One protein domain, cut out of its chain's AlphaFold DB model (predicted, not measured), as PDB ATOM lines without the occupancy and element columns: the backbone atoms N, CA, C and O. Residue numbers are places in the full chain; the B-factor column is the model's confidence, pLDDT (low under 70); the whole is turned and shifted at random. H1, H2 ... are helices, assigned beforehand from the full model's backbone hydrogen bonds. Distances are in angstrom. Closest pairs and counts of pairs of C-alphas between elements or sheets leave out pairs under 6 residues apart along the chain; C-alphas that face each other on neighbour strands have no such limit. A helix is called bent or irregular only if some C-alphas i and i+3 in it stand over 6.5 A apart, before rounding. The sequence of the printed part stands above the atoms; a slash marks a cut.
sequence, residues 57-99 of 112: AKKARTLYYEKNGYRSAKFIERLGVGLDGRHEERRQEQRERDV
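AT A GLANCE: This is residues 57 to 99 of the 112 residues of an uncharacterized protein of Drosophila navojoa (UniProt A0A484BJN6). Picture an open frame of three helices, shaped like a wide U: H2 is the short crossbar, and H1 and H3 are two legs set at its two ends, standing to the same side of it with an empty gap between them. It is loosely built: H1 comes near H2 at Tyr 65 and H3 comes near it at His 87, neither leg clearly touching the crossbar, and much of H1 sticks out free, residues 57 to 63 and 66 to 68. The printed part has 43 residues with three named helices, in the order H1, H2, H3, and no named strand, and its class is all helix. The whole is loose, with a radius of gyration of the C-alphas of 12.6 A, and the C-alphas span 31 by 23 by 15 A.

HOW THE PARTS SIT: Begin with H1, residues 57 to 68, and go on to H2, residues 72 to 80. These two are close but not clearly touching, and the closest C-alphas, those of Tyr 65 and Ser 72, are 6.8 A apart. Their lines stand about perpendicular, at 74 degrees. Next look at H3, residues 87 to 98. H2 and H3 are close but not clearly touching, and here the closest C-alphas are those of Arg 78 and His 87, 7.5 A apart. Their lines stand about perpendicular, at 85 degrees. H1 and H3 are apart. In the backbones of H1, H2 and H3, every O i to N i+4 pair is within hydrogen-bond range.

IN THESE COORDINATES: Find C-alpha 57 at (-51.810, 27.107, 232.594), where H1 begins; from there the helix runs 16.0 A to C-alpha 68. After the 3 residues 69 to 71, H2 begins at C-alpha 72, at (-49.460, 11.726, 234.141), and runs 12.6 A to C-alpha 80. After residues 81 to 86 comes H3, which runs 16.3 A from C-alpha 87 to C-alpha 98 at (-49.546, 15.622, 214.347). None of the three helices is bent.

THE WHOLE: The two C-alphas farthest apart are those of Lys 59 in H1 and Glu 89 in H3, at 32.6 A, while the first and last printed C-alphas, of Ala 57 and Val 99, are 24.9 A apart. The link from H1 to H2 is tight, with 3 residues, and the link from H2 to H3 is short, with 6 residues. Residues 66 to 71, of which 66 to 68 belong to H1, stand free. The printed part has no cut. In the B-factor column you will find a mean pLDDT of the printed part of 81.3; no printed residue is under 70, and H2 has a mean of 76.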
ATOM      1  N   ALA A  57     -52.222  28.387 233.164       76.88
ATOM      2  CA  ALA A  57     -51.810  27.107 232.594       76.88
ATOM      3  C   ALA A  57     -50.509  26.578 233.224       76.88
ATOM      4  O   ALA A  57     -50.396  25.381 233.499       76.88
ATOM      5  N   LYS A  58     -49.535  27.458 233.506       81.56
ATOM      6  CA  LYS A  58     -48.270  27.060 234.145       81.56
ATOM      7  C   LYS A  58     -48.499  26.599 235.585       81.56
ATOM      8  O   LYS A  58     -47.991  25.547 235.968       81.56
ATOM      9  N   LYS A  59     -49.319  27.326 236.356       85.88
ATOM     10  CA  LYS A  59     -49.696  26.954 237.733       85.88
ATOM     11  C   LYS A  59     -50.452  25.620 237.767       85.88
ATOM     12  O   LYS A  59     -50.095  24.728 238.538       85.88
ATOM     13  N   ALA A  60     -51.446  25.453 236.892       83.38
ATOM     14  CA  ALA A  60     -52.230  24.224 236.786       83.38
ATOM     15  C   ALA A  60     -51.363  23.015 236.410       83.38
ATOM     16  O   ALA A  60     -51.536  21.933 236.972       83.38
ATOM     17  N   ARG A  61     -50.384  23.201 235.512       81.00
ATOM     18  CA  ARG A  61     -49.421  22.158 235.141       81.00
ATOM     19  C   ARG A  61     -48.630  21.667 236.354       81.00
ATOM     20  O   ARG A  61     -48.544  20.459 236.547       81.00
ATOM     21  N   THR A  62     -48.092  22.567 237.176       83.00
ATOM     22  CA  THR A  62     -47.327  22.192 238.378       83.00
ATOM     23  C   THR A  62     -48.171  21.372 239.353       83.00
ATOM     24  O   THR A  62     -47.772  20.267 239.715       83.00
ATOM     25  N   LEU A  63     -49.375  21.849 239.689       84.62
ATOM     26  CA  LEU A  63     -50.311  21.138 240.573       84.62
ATOM     27  C   LEU A  63     -50.707  19.764 240.016       84.62
ATOM     28  O   LEU A  63     -50.820  18.778 240.743       84.62
ATOM     29  N   TYR A  64     -50.905  19.679 238.700       82.62
ATOM     30  CA  TYR A  64     -51.233  18.430 238.027       82.62
ATOM     31  C   TYR A  64     -50.088  17.410 238.106       82.62
ATOM     32  O   TYR A  64     -50.345  16.233 238.380       82.62
ATOM     33  N   TYR A  65     -48.839  17.845 237.901       82.38
ATOM     34  CA  TYR A  65     -47.658  16.990 238.041       82.38
ATOM     35  C   TYR A  65     -47.435  16.535 239.479       82.38
ATOM     36  O   TYR A  65     -47.125  15.366 239.687       82.38
ATOM     37  N   GLU A  66     -47.624  17.416 240.459       84.50
ATOM     38  CA  GLU A  66     -47.513  17.069 241.879       84.50
ATOM     39  C   GLU A  66     -48.528  15.983 242.264       84.50
ATOM     40  O   GLU A  66     -48.174  14.983 242.887       84.50
ATOM     41  N   LYS A  67     -49.776  16.120 241.804       85.56
ATOM     42  CA  LYS A  67     -50.852  15.167 242.103       85.56
ATOM     43  C   LYS A  67     -50.715  13.823 241.376       85.56
ATOM     44  O   LYS A  67     -51.003  12.784 241.959       85.56
ATOM     45  N   ASN A  68     -50.354  13.830 240.089       82.38
ATOM     46  CA  ASN A  68     -50.415  12.636 239.225       82.38
ATOM     47  C   ASN A  68     -49.035  12.022 238.923       82.38
ATOM     48  O   ASN A  68     -48.942  10.945 238.325       82.38
ATOM     49  N   GLY A  69     -47.955  12.699 239.315       83.50
ATOM     50  CA  GLY A  69     -46.577  12.266 239.118       83.50
ATOM     51  C   GLY A  69     -46.130  12.223 237.653       83.50
ATOM     52  O   GLY A  69     -46.771  12.737 236.734       83.50
ATOM     53  N   TYR A  70     -44.997  11.559 237.417       74.62
ATOM     54  CA  TYR A  70     -44.348  11.448 236.103       74.62
ATOM     55  C   TYR A  70     -45.176  10.679 235.052       74.62
ATOM     56  O   TYR A  70     -45.071  10.938 233.855       74.62
ATOM     57  N   ARG A  71     -46.040   9.743 235.473       76.12
ATOM     58  CA  ARG A  71     -46.869   8.934 234.553       76.12
ATOM     59  C   ARG A  71     -48.106   9.667 234.033       76.12
ATOM     60  O   ARG A  71     -48.847   9.116 233.219       76.12
ATOM     61  N   SER A  72     -48.310  10.899 234.475       75.94
ATOM     62  CA  SER A  72     -49.460  11.726 234.141       75.94
ATOM     63  C   SER A  72     -49.583  12.027 232.642       75.94
ATOM     64  O   SER A  72     -50.691  12.058 232.118       75.94
ATOM     65  N   ALA A  73     -48.469  12.085 231.904       72.69
ATOM     66  CA  ALA A  73     -48.488  12.205 230.444       72.69
ATOM     67  C   ALA A  73     -49.271  11.060 229.767       72.69
ATOM     68  O   ALA A  73     -50.122  11.310 228.918       72.69
ATOM     69  N   LYS A  74     -49.073   9.806 230.211       74.19
ATOM     70  CA  LYS A  74     -49.861   8.661 229.715       74.19
ATOM     71  C   LYS A  74     -51.325   8.723 230.147       74.19
ATOM     72  O   LYS A  74     -52.177   8.129 229.497       74.19
ATOM     73  N   PHE A  75     -51.623   9.383 231.263       78.25
ATOM     74  CA  PHE A  75     -52.995   9.557 231.726       78.25
ATOM     75  C   PHE A  75     -53.748  10.584 230.871       78.25
ATOM     76  O   PHE A  75     -54.849  10.285 230.421       78.25
ATOM     77  N   ILE A  76     -53.138  11.737 230.572       75.50
ATOM     78  CA  ILE A  76     -53.694  12.733 229.637       75.50
ATOM     79  C   ILE A  76     -53.927  12.103 228.263       75.50
ATOM     80  O   ILE A  76     -55.013  12.233 227.702       75.50
ATOM     81  N   GLU A  77     -52.939  11.363 227.754       74.06
ATOM     82  CA  GLU A  77     -53.058  10.641 226.486       74.06
ATOM     83  C   GLU A  77     -54.278   9.703 226.491       74.06
ATOM     84  O   GLU A  77     -55.072   9.719 225.553       74.06
ATOM     85  N   ARG A  78     -54.488   8.943 227.579       76.50
ATOM     86  CA  ARG A  78     -55.654   8.057 227.749       76.50
ATOM     87  C   ARG A  78     -56.985   8.804 227.768       76.50
ATOM     88  O   ARG A  78     -57.936   8.316 227.168       76.50
ATOM     89  N   LEU A  79     -57.058   9.969 228.416       78.88
ATOM     90  CA  LEU A  79     -58.270  10.796 228.401       78.88
ATOM     91  C   LEU A  79     -58.639  11.215 226.969       78.88
ATOM     92  O   LEU A  79     -59.808  11.153 226.592       78.88
ATOM     93  N   GLY A  80     -57.643  11.585 226.157       75.69
ATOM     94  CA  GLY A  80     -57.844  12.013 224.769       75.69
ATOM     95  C   GLY A  80     -58.267  10.896 223.807       75.69
ATOM     96  O   GLY A  80     -58.885  11.171 222.780       75.69
ATOM     97  N   VAL A  81     -57.982   9.632 224.132       82.25
ATOM     98  CA  VAL A  81     -58.349   8.458 223.319       82.25
ATOM     99  C   VAL A  81     -59.579   7.719 223.855       82.25
ATOM    100  O   VAL A  81     -59.764   6.553 223.518       82.25
ATOM    101  N   GLY A  82     -60.452   8.375 224.638       77.00
ATOM    102  CA  GLY A  82     -61.769   7.879 225.093       77.00
ATOM    103  C   GLY A  82     -61.740   6.579 225.913       77.00
ATOM    104  O   GLY A  82     -60.687   6.192 226.396       77.00
ATOM    105  N   LEU A  83     -62.897   5.920 226.099       79.50
ATOM    106  CA  LEU A  83     -63.070   4.737 226.980       79.50
ATOM    107  C   LEU A  83     -63.611   3.477 226.271       79.50
ATOM    108  O   LEU A  83     -63.821   2.453 226.908       79.50
ATOM    109  N   ASP A  84     -63.841   3.534 224.960       86.12
ATOM    110  CA  ASP A  84     -64.518   2.487 224.171       86.12
ATOM    111  C   ASP A  84     -63.596   1.334 223.713       86.12
ATOM    112  O   ASP A  84     -63.984   0.525 222.874       86.12
ATOM    113  N   GLY A  85     -62.358   1.278 224.216       83.62
ATOM    114  CA  GLY A  85     -61.360   0.271 223.848       83.62
ATOM    115  C   GLY A  85     -60.616   0.524 222.530       83.62
ATOM    116  O   GLY A  85     -59.603  -0.127 222.286       83.62
ATOM    117  N   ARG A  86     -61.012   1.507 221.705       86.69
ATOM    118  CA  ARG A  86     -60.352   1.834 220.418       86.69
ATOM    119  C   ARG A  86     -59.173   2.797 220.574       86.69
ATOM    120  O   ARG A  86     -59.009   3.756 219.820       86.69
ATOM    121  N   HIS A  87     -58.360   2.581 221.603       85.44
ATOM    122  CA  HIS A  87     -57.299   3.522 221.970       85.44
ATOM    123  C   HIS A  87     -56.130   3.525 220.978       85.44
ATOM    124  O   HIS A  87     -55.453   4.539 220.838       85.44
ATOM    125  N   GLU A  88     -55.840   2.392 220.334       86.00
ATOM    126  CA  GLU A  88     -54.693   2.268 219.428       86.00
ATOM    127  C   GLU A  88     -54.931   2.950 218.085       86.00
ATOM    128  O   GLU A  88     -54.080   3.729 217.659       86.00
ATOM    129  N   GLU A  89     -56.099   2.725 217.484       88.44
ATOM    130  CA  GLU A  89     -56.551   3.374 216.248       88.44
ATOM    131  C   GLU A  89     -56.509   4.899 216.391       88.44
ATOM    132  O   GLU A  89     -55.791   5.580 215.664       88.44
ATOM    133  N   ARG A  90     -57.131   5.439 217.445       86.38
ATOM    134  CA  ARG A  90     -57.163   6.890 217.684       86.38
ATOM    135  C   ARG A  90     -55.805   7.497 218.005       86.38
ATOM    136  O   ARG A  90     -55.568   8.666 217.706       86.38
ATOM    137  N   ARG A  91     -54.892   6.713 218.586       84.62
ATOM    138  CA  ARG A  91     -53.501   7.138 218.771       84.62
ATOM    139  C   ARG A  91     -52.754   7.189 217.437       84.62
ATOM    140  O   ARG A  91     -51.915   8.068 217.265       84.62
ATOM    141  N   GLN A  92     -53.034   6.275 216.505       87.62
ATOM    142  CA  GLN A  92     -52.482   6.365 215.149       87.62
ATOM    143  C   GLN A  92     -53.014   7.596 214.423       87.62
ATOM    144  O   GLN A  92     -52.214   8.399 213.958       87.62
ATOM    145  N   GLU A  93     -54.327   7.818 214.442       87.75
ATOM    146  CA  GLU A  93     -54.933   9.012 213.845       87.75
ATOM    147  C   GLU A  93     -54.359  10.307 214.439       87.75
ATOM    148  O   GLU A  93     -54.093  11.261 213.715       87.75
ATOM    149  N   GLN A  94     -54.158  10.362 215.763       81.88
ATOM    150  CA  GLN A  94     -53.495  11.490 216.430       81.88
ATOM    151  C   GLN A  94     -52.081  11.697 215.893       81.88
ATOM    152  O   GLN A  94     -51.750  12.804 215.479       81.88
ATOM    153  N   ARG A  95     -51.274  10.632 215.825       82.00
ATOM    154  CA  ARG A  95     -49.917  10.708 215.274       82.00
ATOM    155  C   ARG A  95     -49.910  11.211 213.840       82.00
ATOM    156  O   ARG A  95     -49.134  12.108 213.549       82.00
ATOM    157  N   GLU A  96     -50.766  10.674 212.975       86.69
ATOM    158  CA  GLU A  96     -50.875  11.087 211.571       86.69
ATOM    159  C   GLU A  96     -51.278  12.556 211.433       86.69
ATOM    160  O   GLU A  96     -50.706  13.279 210.620       86.69
ATOM    161  N   ARG A  97     -52.213  13.028 212.267       80.44
ATOM    162  CA  ARG A  97     -52.568  14.450 212.317       80.44
ATOM    163  C   ARG A  97     -51.415  15.319 212.802       80.44
ATOM    164  O   ARG A  97     -51.295  16.449 212.339       80.44
ATOM    165  N   ASP A  98     -50.606  14.831 213.729       75.06
ATOM    166  CA  ASP A  98     -49.546  15.622 214.347       75.06
ATOM    167  C   ASP A  98     -48.234  15.581 213.539       75.06
ATOM    168  O   ASP A  98     -47.309  16.348 213.817       75.06
ATOM    169  N   VAL A  99     -48.149  14.758 212.481       77.75
ATOM    170  CA  VAL A  99     -47.028  14.785 211.528       77.75
ATOM    171  C   VAL A  99     -46.884  16.194 210.942       77.75
ATOM    172  O   VAL A  99     -47.771  16.708 210.264       77.75
TER     173      VAL A  99